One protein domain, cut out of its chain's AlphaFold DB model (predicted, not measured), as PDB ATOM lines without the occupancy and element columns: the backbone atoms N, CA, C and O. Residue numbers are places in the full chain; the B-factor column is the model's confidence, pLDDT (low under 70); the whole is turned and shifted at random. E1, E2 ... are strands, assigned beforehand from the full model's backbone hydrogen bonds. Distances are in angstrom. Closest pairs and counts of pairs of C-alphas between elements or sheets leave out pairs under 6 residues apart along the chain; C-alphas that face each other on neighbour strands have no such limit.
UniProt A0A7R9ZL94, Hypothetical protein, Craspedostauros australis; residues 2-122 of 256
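Overview. This is residues 2 to 122 of the 256 residues of the protein "Hypothetical protein" of Craspedostauros australis (UniProt A0A7R9ZL94). Little is regular structure: a strongly twisted wall, the antiparallel meander E3 E4 E5 E6, each strand beside the one before, with hairpin E1 and E2 set away. The printed part has 121 residues, 43 in six named strands, E1 to E6 along the chain, no named helix: all strand. It is compact, radius of gyration of the C-alphas 15.3 A, spans 45 by 41 by 29 A.

Along the chain. Find E3, residues 65 to 76, 24.1 A, from C-alpha 65 at (54.364, 52.800, -42.115). E4 is 85 to 94, 26.3 A; E5 100 to 107, 23.3 A; E6 114 to 120, its last C-alpha at (61.223, 40.387, -42.412). E1 is 14 to 16, E2 24 to 26.

Arrangement. Within hydrogen-bond range find N 72 and O 89, 2.8 A, of hairpin E3 and E4, and N 16 and O 24, 2.9 A, of E1 and E2. E2 and E3 are apart.

Size, cuts and confidence. The printed part has no cut; link E2 to E3 is long. pLDDT is under 70 at residues 2 to 8, 44 to 61 and 79 to 83.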
ATOM      1  N   ASP A   2      50.961  67.568 -58.406       43.84
ATOM      2  CA  ASP A   2      51.655  66.471 -57.733       43.84
ATOM      3  C   ASP A   2      50.975  65.155 -58.099       43.84
ATOM      4  O   ASP A   2      49.768  64.985 -57.909       43.84
ATOM      5  N   ALA A   3      51.734  64.246 -58.706       45.75
ATOM      6  CA  ALA A   3      51.235  62.928 -59.046       45.75
ATOM      7  C   ALA A   3      50.911  62.191 -57.742       45.75
ATOM      8  O   ALA A   3      51.798  61.864 -56.956       45.75
ATOM      9  N   MET A   4      49.624  61.944 -57.497       47.44
ATOM     10  CA  MET A   4      49.180  61.104 -56.395       47.44
ATOM     11  C   MET A   4      49.690  59.681 -56.646       47.44
ATOM     12  O   MET A   4      49.219  59.002 -57.560       47.44
ATOM     13  N   ILE A   5      50.676  59.240 -55.864       58.56
ATOM     14  CA  ILE A   5      51.189  57.870 -55.942       58.56
ATOM     15  C   ILE A   5      50.079  56.941 -55.436       58.56
ATOM     16  O   ILE A   5      49.772  56.901 -54.242       58.56
ATOM     17  N   LYS A   6      49.438  56.223 -56.364       55.53
ATOM     18  CA  LYS A   6      48.419  55.215 -56.046       55.53
ATOM     19  C   LYS A   6      49.042  54.122 -55.170       55.53
ATOM     20  O   LYS A   6      50.155  53.686 -55.440       55.53
ATOM     21  N   GLY A   7      48.325  53.686 -54.135       61.12
ATOM     22  CA  GLY A   7      48.783  52.650 -53.198       61.12
ATOM     23  C   GLY A   7      49.452  53.180 -51.924       61.12
ATOM     24  O   GLY A   7      49.569  52.437 -50.953       61.12
ATOM     25  N   MET A   8      49.818  54.467 -51.860       68.31
ATOM     26  CA  MET A   8      50.156  55.088 -50.575       68.31
ATOM     27  C   MET A   8      48.882  55.171 -49.724       68.31
ATOM     28  O   MET A   8      47.882  55.714 -50.194       68.31
ATOM     29  N   ARG A   9      48.922  54.657 -48.485       78.56
ATOM     30  CA  ARG A   9      47.780  54.498 -47.555       78.56
ATOM     31  C   ARG A   9      46.817  53.337 -47.837       78.56
ATOM     32  O   ARG A   9      45.639  53.444 -47.497       78.56
ATOM     33  N   MET A  10      47.278  52.230 -48.426       91.94
ATOM     34  CA  MET A  10      46.487  50.992 -48.347       91.94
ATOM     35  C   MET A  10      46.239  50.614 -46.882       91.94
ATOM     36  O   MET A  10      47.072  50.877 -46.008       91.94
ATOM     37  N   ARG A  11      45.055  50.049 -46.661       93.19
ATOM     38  CA  ARG A  11      44.527  49.593 -45.379       93.19
ATOM     39  C   ARG A  11      43.947  48.206 -45.582       93.19
ATOM     40  O   ARG A  11      43.524  47.869 -46.691       93.19
ATOM     41  N   ILE A  12      43.894  47.431 -44.515       95.44
ATOM     42  CA  ILE A  12      43.348  46.079 -44.539       95.44
ATOM     43  C   ILE A  12      41.946  46.118 -43.926       95.44
ATOM     44  O   ILE A  12      41.722  46.730 -42.882       95.44
ATOM     45  N   GLY A  13      40.992  45.501 -44.621       94.81
ATOM     46  CA  GLY A  13      39.632  45.271 -44.141       94.81
ATOM     47  C   GLY A  13      39.363  43.777 -43.996       94.81
ATOM     48  O   GLY A  13      40.153  42.954 -44.461       94.81
ATOM     49  N   VAL A  14      38.228  43.436 -43.396       93.94
ATOM     50  CA  VAL A  14      37.811  42.049 -43.174       93.94
ATOM     51  C   VAL A  14      36.380  41.827 -43.658       93.94
ATOM     52  O   VAL A  14      35.527  42.716 -43.617       93.94
ATOM     53  N   CYS A  15      36.126  40.631 -44.175       94.00
ATOM     54  CA  CYS A  15      34.791  40.174 -44.523       94.00
ATOM     55  C   CYS A  15      34.589  38.748 -44.018       94.00
ATOM     56  O   CYS A  15      35.546  37.988 -43.892       94.00
ATOM     57  N   VAL A  16      33.343  38.408 -43.706       94.19
ATOM     58  CA  VAL A  16      32.968  37.114 -43.135       94.19
ATOM     59  C   VAL A  16      31.810  36.544 -43.931       94.19
ATOM     60  O   VAL A  16      30.928  37.276 -44.388       94.19
ATOM     61  N   SER A  17      31.809  35.227 -44.070       95.19
ATOM     62  CA  SER A  17      30.729  34.472 -44.677       95.19
ATOM     63  C   SER A  17      30.344  33.307 -43.773       95.19
ATOM     64  O   SER A  17      31.210  32.655 -43.194       95.19
ATOM     65  N   GLN A  18      29.042  33.054 -43.645       94.44
ATOM     66  CA  GLN A  18      28.520  31.867 -42.958       94.44
ATOM     67  C   GLN A  18      28.316  30.685 -43.915       94.44
ATOM     68  O   GLN A  18      28.269  29.543 -43.469       94.44
ATOM     69  N   ASP A  19      28.170  30.956 -45.216       95.12
ATOM     70  CA  ASP A  19      27.854  29.974 -46.261       95.12
ATOM     71  C   ASP A  19      29.014  29.743 -47.251       95.12
ATOM     72  O   ASP A  19      28.914  28.897 -48.135       95.12
ATOM     73  N   GLY A  20      30.112  30.494 -47.121       93.81
ATOM     74  CA  GLY A  20      31.256  30.494 -48.036       93.81
ATOM     75  C   GLY A  20      31.011  31.220 -49.366       93.81
ATOM     76  O   GLY A  20      31.931  31.325 -50.177       93.81
ATOM     77  N   VAL A  21      29.804  31.740 -49.606       95.12
ATOM     78  CA  VAL A  21      29.376  32.303 -50.899       95.12
ATOM     79  C   VAL A  21      29.029  33.783 -50.770       95.12
ATOM     80  O   VAL A  21      29.444  34.603 -51.589       95.12
ATOM     81  N   THR A  22      28.292  34.141 -49.725       95.69
ATOM     82  CA  THR A  22      27.843  35.499 -49.440       95.69
ATOM     83  C   THR A  22      28.729  36.105 -48.362       95.69
ATOM     84  O   THR A  22      28.813  35.580 -47.253       95.69
ATOM     85  N   TRP A  23      29.372  37.230 -48.672       96.56
ATOM     86  CA  TRP A  23      30.345  37.870 -47.787       96.56
ATOM     87  C   TRP A  23      29.843  39.233 -47.304       96.56
ATOM     88  O   TRP A  23      29.539  40.118 -48.107       96.56
ATOM     89  N   GLY A  24      29.774  39.406 -45.984       94.88
ATOM     90  CA  GLY A  24      29.511  40.685 -45.327       94.88
ATOM     91  C   GLY A  24      30.815  41.347 -44.894       94.88
ATOM     92  O   GLY A  24      31.710  40.672 -44.390       94.88
ATOM     93  N   ARG A  25      30.941  42.664 -45.087       93.50
ATOM     94  CA  ARG A  25      32.069  43.431 -44.536       93.50
ATOM     95  C   ARG A  25      31.890  43.598 -43.032       93.50
ATOM     96  O   ARG A  25      30.768  43.793 -42.570       93.50
ATOM     97  N   VAL A  26      32.995  43.542 -42.301       91.62
ATOM     98  CA  VAL A  26      33.044  43.914 -40.887       91.62
ATOM     99  C   VAL A  26      33.739  45.265 -40.803       91.62
ATOM    100  O   VAL A  26      34.848  45.425 -41.310       91.62
ATOM    101  N   GLU A  27      33.055  46.234 -40.205       90.69
ATOM    102  CA  GLU A  27      33.571  47.588 -40.016       90.69
ATOM    103  C   GLU A  27      34.521  47.596 -38.814       90.69
ATOM    104  O   GLU A  27      34.115  47.260 -37.701       90.69
ATOM    105  N   GLY A  28      35.789  47.940 -39.045       85.31
ATOM    106  CA  GLY A  28      36.744  48.199 -37.968       85.31
ATOM    107  C   GLY A  28      36.522  49.556 -37.288       85.31
ATOM    108  O   GLY A  28      35.706  50.361 -37.731       85.31
ATOM    109  N   ASP A  29      37.296  49.825 -36.234       80.56
ATOM    110  CA  ASP A  29      37.191  51.058 -35.433       80.56
ATOM    111  C   ASP A  29      37.631  52.330 -36.197       80.56
ATOM    112  O   ASP A  29      37.367  53.453 -35.762       80.56
ATOM    113  N   ASP A  30      38.304  52.179 -37.343       83.00
ATOM    114  CA  ASP A  30      38.687  53.299 -38.203       83.00
ATOM    115  C   ASP A  30      37.472  53.903 -38.933       83.00
ATOM    116  O   ASP A  30      36.628  53.159 -39.432       83.00
ATOM    117  N   PRO A  31      37.406  55.234 -39.138       83.75
ATOM    118  CA  PRO A  31      36.314  55.868 -39.883       83.75
ATOM    119  C   PRO A  31      36.097  55.367 -41.321       83.75
ATOM    120  O   PRO A  31      35.045  55.630 -41.901       83.75
ATOM    121  N   SER A  32      37.079  54.695 -41.932       84.94
ATOM    122  CA  SER A  32      36.931  54.041 -43.236       84.94
ATOM    123  C   SER A  32      36.441  52.594 -43.161       84.94
ATOM    124  O   SER A  32      36.396  51.949 -44.206       84.94
ATOM    125  N   GLY A  33      36.192  52.053 -41.967       87.06
ATOM    126  CA  GLY A  33      35.820  50.653 -41.759       87.06
ATOM    127  C   GLY A  33      36.981  49.663 -41.838       87.06
ATOM    128  O   GLY A  33      36.764  48.453 -41.808       87.06
ATOM    129  N   ALA A  34      38.223  50.139 -41.969       91.00
ATOM    130  CA  ALA A  34      39.390  49.263 -42.021       91.00
ATOM    131  C   ALA A  34      39.647  48.625 -40.648       91.00
ATOM    132  O   ALA A  34      39.600  49.309 -39.628       91.00
ATOM    133  N   CYS A  35      39.969  47.330 -40.622       90.44
ATOM    134  CA  CYS A  35      40.354  46.639 -39.389       90.44
ATOM    135  C   CYS A  35      41.831  46.863 -39.039       90.44
ATOM    136  O   CYS A  35      42.231  46.662 -37.898       90.44
ATOM    137  N   MET A  36      42.642  47.280 -40.016       90.25
ATOM    138  CA  MET A  36      44.071  47.517 -39.854       90.25
ATOM    139  C   MET A  36      44.526  48.710 -40.698       90.25
ATOM    140  O   MET A  36      44.334  48.752 -41.916       90.25
ATOM    141  N   ASN A  37      45.185  49.660 -40.037       90.94
ATOM    142  CA  ASN A  37      45.752  50.871 -40.631       90.94
ATOM    143  C   ASN A  37      47.284  50.812 -40.672       90.94
ATOM    144  O   ASN A  37      47.877  50.082 -39.875       90.94
ATOM    145  N   PRO A  38      47.955  51.579 -41.549       90.94
ATOM    146  CA  PRO A  38      49.381  51.838 -41.386       90.94
ATOM    147  C   PRO A  38      49.623  52.602 -40.078       90.94
ATOM    148  O   PRO A  38      48.890  53.542 -39.771       90.94
ATOM    149  N   TYR A  39      50.641  52.210 -39.313       89.19
ATOM    150  CA  TYR A  39      51.005  52.926 -38.093       89.19
ATOM    151  C   TYR A  39      51.602  54.300 -38.420       89.19
ATOM    152  O   TYR A  39      52.565  54.413 -39.179       89.19
ATOM    153  N   VAL A  40      51.039  55.349 -37.825       86.38
ATOM    154  CA  VAL A  40      51.508  56.733 -37.932       86.38
ATOM    155  C   VAL A  40      51.550  57.306 -36.523       86.38
ATOM    156  O   VAL A  40      50.541  57.295 -35.823       86.38
ATOM    157  N   LYS A  41      52.714  57.805 -36.102       81.88
ATOM    158  CA  LYS A  41      52.975  58.176 -34.700       81.88
ATOM    159  C   LYS A  41      52.065  59.302 -34.198       81.88
ATOM    160  O   LYS A  41      51.693  59.319 -33.032       81.88
ATOM    161  N   ASP A  42      51.724  60.233 -35.084       80.75
ATOM    162  CA  ASP A  42      50.914  61.409 -34.759       80.75
ATOM    163  C   ASP A  42      49.404  61.179 -34.982       80.75
ATOM    164  O   ASP A  42      48.626  62.133 -34.922       80.75
ATOM    165  N   ASP A  43      48.969  59.945 -35.274       77.25
ATOM    166  CA  ASP A  43      47.544  59.628 -35.413       77.25
ATOM    167  C   ASP A  43      46.897  59.457 -34.024       77.25
ATOM    168  O   ASP A  43      47.236  58.518 -33.294       77.25
ATOM    169  N   PRO A  44      45.940  60.325 -33.642       69.38
ATOM    170  CA  PRO A  44      45.297  60.264 -32.333       69.38
ATOM    171  C   PRO A  44      44.438  59.007 -32.130       69.38
ATOM    172  O   PRO A  44      44.006  58.760 -31.009       69.38
ATOM    173  N   ASN A  45      44.179  58.215 -33.176       69.38
ATOM    174  CA  ASN A  45      43.453  56.949 -33.068       69.38
ATOM    175  C   ASN A  45      44.385  55.744 -32.840       69.38
ATOM    176  O   ASN A  45      43.897  54.636 -32.645       69.38
ATOM    177  N   LEU A  46      45.713  55.935 -32.873       67.38
ATOM    178  CA  LEU A  46      46.713  54.856 -32.791       67.38
ATOM    179  C   LEU A  46      47.598  54.937 -31.532       67.38
ATOM    180  O   LEU A  46      48.618  54.255 -31.448       67.38
ATOM    181  N   VAL A  47      47.210  55.756 -30.547       55.53
ATOM    182  CA  VAL A  47      48.026  56.106 -29.363       55.53
ATOM    183  C   VAL A  47      48.388  54.903 -28.481       55.53
ATOM    184  O   VAL A  47      49.448  54.913 -27.859       55.53
ATOM    185  N   ASP A  48      47.566  53.849 -28.489       55.75
ATOM    186  CA  ASP A  48      47.766  52.631 -27.684       55.75
ATOM    187  C   ASP A  48      48.508  51.503 -28.433       55.75
ATOM    188  O   ASP A  48      48.781  50.452 -27.860       55.75
ATOM    189  N   ILE A  49      48.857  51.692 -29.713       57.72
ATOM    190  CA  ILE A  49      49.559  50.678 -30.529       57.72
ATOM    191  C   ILE A  49      51.082  50.729 -30.301       57.72
ATOM    192  O   ILE A  49      51.794  49.770 -30.579       57.72
ATOM    193  N   GLY A  50      51.600  51.837 -29.764       50.22
ATOM    194  CA  GLY A  50      53.036  52.103 -29.630       50.22
ATOM    195  C   GLY A  50      53.755  51.425 -28.458       50.22
ATOM    196  O   GLY A  50      54.861  51.854 -28.134       50.22
ATOM    197  N   ILE A  51      53.155  50.431 -27.794       53.91
ATOM    198  CA  ILE A  51      53.739  49.784 -26.607       53.91
ATOM    199  C   ILE A  51      53.611  48.254 -26.709       53.91
ATOM    200  O   ILE A  51      53.008  47.606 -25.859       53.91
ATOM    201  N   MET A  52      54.176  47.660 -27.765       57.91
ATOM    202  CA  MET A  52      54.665  46.278 -27.656       57.91
ATOM    203  C   MET A  52      55.809  46.284 -26.644       57.91
ATOM    204  O   MET A  52      56.580  47.241 -26.633       57.91
ATOM    205  N   THR A  53      55.927  45.267 -25.798       59.31
ATOM    206  CA  THR A  53      57.083  45.103 -24.912       59.31
ATOM    207  C   THR A  53      57.779  43.785 -25.210       59.31
ATOM    208  O   THR A  53      57.087  42.784 -25.379       59.31
ATOM    209  N   ASP A  54      59.109  43.781 -25.244       57.00
ATOM    210  CA  ASP A  54      59.917  42.557 -25.263       57.00
ATOM    211  C   ASP A  54      59.673  41.721 -23.987       57.00
ATOM    212  O   ASP A  54      59.018  42.175 -23.042       57.00
ATOM    213  N   ASP A  55      60.229  40.506 -23.932       56.69
ATOM    214  CA  ASP A  55      60.104  39.577 -22.793       56.69
ATOM    215  C   ASP A  55      60.537  40.184 -21.441       56.69
ATOM    216  O   ASP A  55      60.119  39.727 -20.375       56.69
ATOM    217  N   ASP A  56      61.376  41.223 -21.466       64.62
ATOM    218  CA  ASP A  56      61.851  41.955 -20.288       64.62
ATOM    219  C   ASP A  56      60.999  43.193 -19.933       64.62
ATOM    220  O   ASP A  56      61.311  43.917 -18.985       64.62
ATOM    221  N   GLY A  57      59.909  43.430 -20.668       63.25
ATOM    222  CA  GLY A  57      59.037  44.589 -20.504       63.25
ATOM    223  C   GLY A  57      59.520  45.849 -21.231       63.25
ATOM    224  O   GLY A  57      58.909  46.907 -21.057       63.25
ATOM    225  N   THR A  58      60.591  45.780 -22.032       61.84
ATOM    226  CA  THR A  58      61.118  46.930 -22.782       61.84
ATOM    227  C   THR A  58      60.199  47.285 -23.945       61.84
ATOM    228  O   THR A  58      59.965  46.433 -24.797       61.84
ATOM    229  N   PRO A  59      59.698  48.531 -24.053       64.38
ATOM    230  CA  PRO A  59      58.886  48.931 -25.192       64.38
ATOM    231  C   PRO A  59      59.640  48.777 -26.520       64.38
ATOM    232  O   PRO A  59      60.673  49.418 -26.723       64.38
ATOM    233  N   VAL A  60      59.094  47.985 -27.441       63.19
ATOM    234  CA  VAL A  60      59.565  47.849 -28.819       63.19
ATOM    235  C   VAL A  60      58.862  48.910 -29.665       63.19
ATOM    236  O   VAL A  60      57.650  48.823 -29.893       63.19
ATOM    237  N   PRO A  61      59.576  49.947 -30.138       68.31
ATOM    238  CA  PRO A  61      58.960  50.983 -30.945       68.31
ATOM    239  C   PRO A  61      58.600  50.431 -32.328       68.31
ATOM    240  O   PRO A  61      59.468  50.093 -33.133       68.31
ATOM    241  N   ILE A  62      57.307  50.404 -32.636       85.06
ATOM    242  CA  ILE A  62      56.823  50.111 -33.987       85.06
ATOM    243  C   ILE A  62      57.211  51.277 -34.905       85.06
ATOM    244  O   ILE A  62      56.966  52.444 -34.589       85.06
ATOM    245  N   ARG A  63      57.834  50.974 -36.049       89.94
ATOM    246  CA  ARG A  63      58.199  51.987 -37.050       89.94
ATOM    247  C   ARG A  63      56.971  52.469 -37.809       89.94
ATOM    248  O   ARG A  63      56.069  51.689 -38.098       89.94
ATOM    249  N   GLU A  64      56.944  53.759 -38.144       91.81
ATOM    250  CA  GLU A  64      55.868  54.333 -38.955       91.81
ATOM    251  C   GLU A  64      55.836  53.709 -40.354       91.81
ATOM    252  O   GLU A  64      56.868  53.477 -40.983       91.81
ATOM    253  N   GLU A  65      54.634  53.512 -40.874       93.50
ATOM    254  CA  GLU A  65      54.364  52.800 -42.115       93.50
ATOM    255  C   GLU A  65      53.696  53.728 -43.132       93.50
ATOM    256  O   GLU A  65      52.903  54.610 -42.797       93.50
ATOM    257  N   LEU A  66      53.984  53.522 -44.414       94.06
ATOM    258  CA  LEU A  66      53.338  54.247 -45.512       94.06
ATOM    259  C   LEU A  66      52.067  53.551 -46.018       94.06
ATOM    260  O   LEU A  66      51.217  54.199 -46.638       94.06
ATOM    261  N   TYR A  67      51.939  52.246 -45.779       94.69
ATOM    262  CA  TYR A  67      50.762  51.433 -46.082       94.69
ATOM    263  C   TYR A  67      50.809  50.110 -45.306       94.69
ATOM    264  O   TYR A  67      51.885  49.674 -44.915       94.69
ATOM    265  N   CYS A  68      49.668  49.441 -45.152       94.50
ATOM    266  CA  CYS A  68      49.604  48.015 -44.831       94.50
ATOM    267  C   CYS A  68      48.745  47.313 -45.893       94.50
ATOM    268  O   CYS A  68      47.656  47.781 -46.234       94.50
ATOM    269  N   ALA A  69      49.262  46.247 -46.504       96.38
ATOM    270  CA  ALA A  69      48.632  45.631 -47.670       96.38
ATOM    271  C   ALA A  69      48.967  44.147 -47.812       96.38
ATOM    272  O   ALA A  69      49.936  43.669 -47.229       96.38
ATOM    273  N   TRP A  70      48.187  43.456 -48.650       97.00
ATOM    274  CA  TRP A  70      48.347  42.030 -48.962       97.00
ATOM    275  C   TRP A  70      48.452  41.168 -47.694       97.00
ATOM    276  O   TRP A  70      49.524  40.627 -47.423       97.00
ATOM    277  N   PRO A  71      47.375  41.109 -46.887       97.62
ATOM    278  CA  PRO A  71      47.367  40.317 -45.670       97.62
ATOM    279  C   PRO A  71      47.379  38.818 -45.990       97.62
ATOM    280  O   PRO A  71      46.652  38.374 -46.877       97.62
ATOM    281  N   ASP A  72      48.131  38.058 -45.207       98.31
ATOM    282  CA  ASP A  72      48.077  36.601 -45.112       98.31
ATOM    283  C   ASP A  72      47.826  36.238 -43.644       98.31
ATOM    284  O   ASP A  72      48.465  36.808 -42.757       98.31
ATOM    285  N   VAL A  73      46.848  35.375 -43.364       97.25
ATOM    286  CA  VAL A  73      46.399  35.087 -41.993       97.25
ATOM    287  C   VAL A  73      46.497  33.597 -41.713       97.25
ATOM    288  O   VAL A  73      45.933  32.786 -42.444       97.25
ATOM    289  N   VAL A  74      47.141  33.246 -40.602       95.94
ATOM    290  CA  VAL A  74      47.237  31.873 -40.097       95.94
ATOM    291  C   VAL A  74      46.713  31.787 -38.671       95.94
ATOM    292  O   VAL A  74      46.789  32.742 -37.896       95.94
ATOM    293  N   VAL A  75      46.198  30.617 -38.304       92.25
ATOM    294  CA  VAL A  75      45.879  30.314 -36.906       92.25
ATOM    295  C   VAL A  75      47.188  30.205 -36.135       92.25
ATOM    296  O   VAL A  75      48.082  29.450 -36.533       92.25
ATOM    297  N   LYS A  76      47.291  30.952 -35.038       89.88
ATOM    298  CA  LYS A  76      48.431  30.898 -34.132       89.88
ATOM    299  C   LYS A  76      48.464  29.524 -33.463       89.88
ATOM    300  O   LYS A  76      47.468  29.047 -32.925       89.88
ATOM    301  N   GLN A  77      49.607  28.866 -33.562       82.00
ATOM    302  CA  GLN A  77      49.933  27.672 -32.811       82.00
ATOM    303  C   GLN A  77      50.209  28.084 -31.362       82.00
ATOM    304  O   GLN A  77      51.220  28.725 -31.090       82.00
ATOM    305  N   ASP A  78      49.309  27.718 -30.455       71.69
ATOM    306  CA  ASP A  78      49.496  27.867 -29.014       71.69
ATOM    307  C   ASP A  78      49.456  26.485 -28.357       71.69
ATOM    308  O   ASP A  78      48.626  25.641 -28.696       71.69
ATOM    309  N   ASN A  79      50.380  26.250 -27.421       56.41
ATOM    310  CA  ASN A  79      50.449  25.008 -26.640       56.41
ATOM    311  C   ASN A  79      49.394  24.954 -25.519       56.41
ATOM    312  O   ASN A  79      49.267  23.927 -24.856       56.41
ATOM    313  N   ASP A  80      48.667  26.052 -25.299       57.81
ATOM    314  CA  ASP A  80      47.622  26.188 -24.289       57.81
ATOM    315  C   ASP A  80      46.292  26.471 -25.010       57.81
ATOM    316  O   ASP A  80      46.093  27.550 -25.574       57.81
ATOM    317  N   GLU A  81      45.400  25.474 -25.055       54.09
ATOM    318  CA  GLU A  81      44.171  25.481 -25.874       54.09
ATOM    319  C   GLU A  81      43.206  26.637 -25.525       54.09
ATOM    320  O   GLU A  81      42.329  26.977 -26.320       54.09
ATOM    321  N   GLU A  82      43.379  27.281 -24.366       56.69
ATOM    322  CA  GLU A  82      42.569  28.421 -23.914       56.69
ATOM    323  C   GLU A  82      43.023  29.787 -24.474       56.69
ATOM    324  O   GLU A  82      42.277  30.760 -24.359       56.69
ATOM    325  N   GLN A  83      44.202  29.884 -25.106       58.38
ATOM    326  CA  GLN A  83      44.772  31.141 -25.630       58.38
ATOM    327  C   GLN A  83      44.907  31.178 -27.160       58.38
ATOM    328  O   GLN A  83      45.763  31.883 -27.687       58.38
ATOM    329  N   GLY A  84      44.061  30.435 -27.879       76.31
ATOM    330  CA  GLY A  84      44.060  30.437 -29.343       76.31
ATOM    331  C   GLY A  84      43.954  31.842 -29.957       76.31
ATOM    332  O   GLY A  84      43.420  32.780 -29.364       76.31
ATOM    333  N   GLY A  85      44.451  31.986 -31.183       90.62
ATOM    334  CA  GLY A  85      44.413  33.259 -31.892       90.62
ATOM    335  C   GLY A  85      44.892  33.158 -33.333       90.62
ATOM    336  O   GLY A  85      44.934  32.085 -33.938       90.62
ATOM    337  N   PHE A  86      45.268  34.301 -33.887       93.94
ATOM    338  CA  PHE A  86      45.636  34.483 -35.279       93.94
ATOM    339  C   PHE A  86      46.890  35.343 -35.396       93.94
ATOM    340  O   PHE A  86      47.090  36.292 -34.632       93.94
ATOM    341  N   LEU A  87      47.698  35.030 -36.401       96.00
ATOM    342  CA  LEU A  87      48.795  35.857 -36.886       96.00
ATOM    343  C   LEU A  87      48.423  36.360 -38.279       96.00
ATOM    344  O   LEU A  87      48.051  35.569 -39.142       96.00
ATOM    345  N   MET A  88      48.529  37.667 -38.492       97.81
ATOM    346  CA  MET A  88      48.458  38.294 -39.807       97.81
ATOM    347  C   MET A  88      49.849  38.761 -40.194       97.81
ATOM    348  O   MET A  88      50.485  39.464 -39.418       97.81
ATOM    349  N   TYR A  89      50.266  38.466 -41.413       98.56
ATOM    350  CA  TYR A  89      51.445  39.034 -42.050       98.56
ATOM    351  C   TYR A  89      50.997  39.955 -43.168       98.56
ATOM    352  O   TYR A  89      50.026  39.667 -43.863       98.56
ATOM    353  N   TYR A  90      51.668  41.082 -43.343       98.50
ATOM    354  CA  TYR A  90      51.303  42.048 -44.368       98.50
ATOM    355  C   TYR A  90      52.538  42.765 -44.893       98.50
ATOM    356  O   TYR A  90      53.521  42.973 -44.181       98.50
ATOM    357  N   SER A  91      52.485  43.183 -46.155       98.25
ATOM    358  CA  SER A  91      53.540  44.028 -46.712       98.25
ATOM    359  C   SER A  91      53.331  45.473 -46.285       98.25
ATOM    360  O   SER A  91      52.208  45.991 -46.283       98.25
ATOM    361  N   THR A  92      54.434  46.140 -45.989       97.25
ATOM    362  CA  THR A  92      54.486  47.542 -45.599       97.25
ATOM    363  C   THR A  92      55.680  48.225 -46.253       97.25
ATOM    364  O   THR A  92      56.536  47.590 -46.871       97.25
ATOM    365  N   MET A  93      55.731  49.545 -46.132       96.44
ATOM    366  CA  MET A  93      56.930  50.314 -46.424       96.44
ATOM    367  C   MET A  93      57.185  51.278 -45.280       96.44
ATOM    368  O   MET A  93      56.323  52.103 -44.967       96.44
ATOM    369  N   THR A  94      58.353  51.178 -44.665       93.56
ATOM    370  CA  THR A  94      58.720  51.980 -43.501       93.56
ATOM    371  C   THR A  94      58.996  53.425 -43.903       93.56
ATOM    372  O   THR A  94      59.512  53.733 -44.979       93.56
ATOM    373  N   LYS A  95      58.510  54.371 -43.098       92.00
ATOM    374  CA  LYS A  95      58.457  55.791 -43.474       92.00
ATOM    375  C   LYS A  95      59.821  56.468 -43.398       92.00
ATOM    376  O   LYS A  95      60.035  57.419 -44.152       92.00
ATOM    377  N   ASP A  96      60.690  56.019 -42.509       91.25
ATOM    378  CA  ASP A  96      62.023  56.560 -42.260       91.25
ATOM    379  C   ASP A  96      63.014  56.204 -43.375       91.25
ATOM    380  O   ASP A  96      63.650  57.102 -43.924       91.25
ATOM    381  N   ASP A  97      63.087  54.933 -43.760       92.94
ATOM    382  CA  ASP A  97      64.070  54.424 -44.726       92.94
ATOM    383  C   ASP A  97      63.481  54.042 -46.097       92.94
ATOM    384  O   ASP A  97      64.228  53.793 -47.040       92.94
ATOM    385  N   LYS A  98      62.147  54.054 -46.241       93.94
ATOM    386  CA  LYS A  98      61.414  53.661 -47.461       93.94
ATOM    387  C   LYS A  98      61.638  52.207 -47.881       93.94
ATOM    388  O   LYS A  98      61.348  51.868 -49.030       93.94
ATOM    389  N   GLN A  99      62.089  51.346 -46.973       94.88
ATOM    390  CA  GLN A  99      62.258  49.927 -47.262       94.88
ATOM    391  C   GLN A  99      60.904  49.222 -47.326       94.88
ATOM    392  O   GLN A  99      60.018  49.475 -46.511       94.88
ATOM    393  N   LYS A 100      60.730  48.347 -48.322       96.81
ATOM    394  CA  LYS A 100      59.578  47.441 -48.398       96.81
ATOM    395  C   LYS A 100      59.875  46.228 -47.531       96.81
ATOM    396  O   LYS A 100      60.848  45.525 -47.798       96.81
ATOM    397  N   SER A 101      59.020  45.984 -46.552       97.81
ATOM    398  CA  SER A 101      59.221  44.942 -45.550       97.81
ATOM    399  C   SER A 101      57.920  44.197 -45.279       97.81
ATOM    400  O   SER A 101      56.833  44.641 -45.663       97.81
ATOM    401  N   ILE A 102      58.023  43.071 -44.579       98.62
ATOM    402  CA  ILE A 102      56.867  42.326 -44.083       98.62
ATOM    403  C   ILE A 102      56.782  42.546 -42.580       98.62
ATOM    404  O   ILE A 102      57.766  42.400 -41.855       98.62
ATOM    405  N   ALA A 103      55.597  42.927 -42.128       97.56
ATOM    406  CA  ALA A 103      55.263  43.111 -40.728       97.56
ATOM    407  C   ALA A 103      54.169  42.126 -40.322       97.56
ATOM    408  O   ALA A 103      53.509  41.537 -41.181       97.56
ATOM    409  N   TYR A 104      53.977  41.963 -39.015       96.38
ATOM    410  CA  TYR A 104      52.948  41.083 -38.479       96.38
ATOM    411  C   TYR A 104      52.030  41.783 -37.475       96.38
ATOM    412  O   TYR A 104      52.323  42.863 -36.952       96.38
ATOM    413  N   ALA A 105      50.885  41.159 -37.220       93.88
ATOM    414  CA  ALA A 105      49.941  41.523 -36.180       93.88
ATOM    415  C   ALA A 105      49.304  40.270 -35.566       93.88
ATOM    416  O   ALA A 105      49.171  39.245 -36.234       93.88
ATOM    417  N   THR A 106      48.881  40.362 -34.310       92.44
ATOM    418  CA  THR A 106      48.192  39.290 -33.585       92.44
ATOM    419  C   THR A 106      46.728  39.643 -33.357       92.44
ATOM    420  O   THR A 106      46.356  40.816 -33.288       92.44
ATOM    421  N   SER A 107      45.880  38.629 -33.235       91.19
ATOM    422  CA  SER A 107      44.478  38.784 -32.852       91.19
ATOM    423  C   SER A 107      44.002  37.550 -32.097       91.19
ATOM    424  O   SER A 107      44.416  36.444 -32.425       91.19
ATOM    425  N   SER A 108      43.124  37.709 -31.111       89.81
ATOM    426  CA  SER A 108      42.447  36.582 -30.455       89.81
ATOM    427  C   SER A 108      41.118  36.213 -31.126       89.81
ATOM    428  O   SER A 108      40.611  35.116 -30.911       89.81
ATOM    429  N   ASP A 109      40.546  37.105 -31.940       87.56
ATOM    430  CA  ASP A 109      39.199  36.961 -32.509       87.56
ATOM    431  C   ASP A 109      39.145  37.056 -34.045       87.56
ATOM    432  O   ASP A 109      38.112  36.764 -34.643       87.56
ATOM    433  N   GLY A 110      40.250  37.434 -34.692       89.31
ATOM    434  CA  GLY A 110      40.358  37.619 -36.141       89.31
ATOM    435  C   GLY A 110      39.824  38.967 -36.646       89.31
ATOM    436  O   GLY A 110      39.902  39.246 -37.845       89.31
ATOM    437  N   PHE A 111      39.318  39.825 -35.758       87.81
ATOM    438  CA  PHE A 111      38.712  41.117 -36.088       87.81
ATOM    439  C   PHE A 111      39.533  42.287 -35.566       87.81
ATOM    440  O   PHE A 111      39.790  43.237 -36.311       87.81
ATOM    441  N   ARG A 112      39.968  42.214 -34.305       85.50
ATOM    442  CA  ARG A 112      40.804  43.233 -33.672       85.50
ATOM    443  C   ARG A 112      42.260  42.802 -33.708       85.50
ATOM    444  O   ARG A 112      42.614  41.753 -33.178       85.50
ATOM    445  N   TRP A 113      43.102  43.637 -34.306       89.12
ATOM    446  CA  TRP A 113      44.497  43.310 -34.586       89.12
ATOM    447  C   TRP A 113      45.463  44.228 -33.838       89.12
ATOM    448  O   TRP A 113      45.271  45.443 -33.783       89.12
ATOM    449  N   TYR A 114      46.531  43.639 -33.306       87.00
ATOM    450  CA  TYR A 114      47.599  44.314 -32.574       87.00
ATOM    451  C   TYR A 114      48.906  44.164 -33.349       87.00
ATOM    452  O   TYR A 114      49.388  43.052 -33.548       87.00
ATOM    453  N   LYS A 115      49.476  45.271 -33.831       89.69
ATOM    454  CA  LYS A 115      50.719  45.250 -34.619       89.69
ATOM    455  C   LYS A 115      51.903  44.793 -33.775       89.69
ATOM    456  O   LYS A 115      52.143  45.367 -32.723       89.69
ATOM    457  N   GLY A 116      52.672  43.841 -34.295       88.38
ATOM    458  CA  GLY A 116      53.949  43.398 -33.727       88.38
ATOM    459  C   GLY A 116      55.182  44.023 -34.382       88.38
ATOM    460  O   GLY A 116      56.300  43.794 -33.939       88.38
ATOM    461  N   GLY A 117      54.988  44.844 -35.418       91.50
ATOM    462  CA  GLY A 117      56.076  45.502 -36.137       91.50
ATOM    463  C   GLY A 117      56.644  44.655 -37.274       91.50
ATOM    464  O   GLY A 117      56.042  43.675 -37.716       91.50
ATOM    465  N   VAL A 118      57.782  45.098 -37.806       95.12
ATOM    466  CA  VAL A 118      58.443  44.470 -38.956       95.12
ATOM    467  C   VAL A 118      59.149  43.185 -38.519       95.12
ATOM    468  O   VAL A 118      59.879  43.202 -37.535       95.12
ATOM    469  N   CYS A 119      58.948  42.093 -39.261       96.12
ATOM    470  CA  CYS A 119      59.517  40.777 -38.957       96.12
ATOM    471  C   CYS A 119      60.396  40.196 -40.077       96.12
ATOM    472  O   CYS A 119      61.196  39.302 -39.813       96.12
ATOM    473  N   VAL A 120      60.288  40.699 -41.314       98.31
ATOM    474  CA  VAL A 120      61.223  40.387 -42.412       98.31
ATOM    475  C   VAL A 120      61.593  41.677 -43.138       98.31
ATOM    476  O   VAL A 120      60.717  42.399 -43.619       98.31
ATOM    477  N   GLU A 121      62.893  41.946 -43.230       97.44
ATOM    478  CA  GLU A 121      63.473  43.157 -43.825       97.44
ATOM    479  C   GLU A 121      64.444  42.828 -44.954       97.44
ATOM    480  O   GLU A 121      65.064  41.768 -44.898       97.44
ATOM    481  N   PRO A 122      64.647  43.727 -45.929       97.62
ATOM    482  CA  PRO A 122      65.709  43.598 -46.921       97.62
ATOM    483  C   PRO A 122      67.090  43.430 -46.282       97.62
ATOM    484  O   PRO A 122      67.441  44.132 -45.335       97.62
TER     485      PRO A 122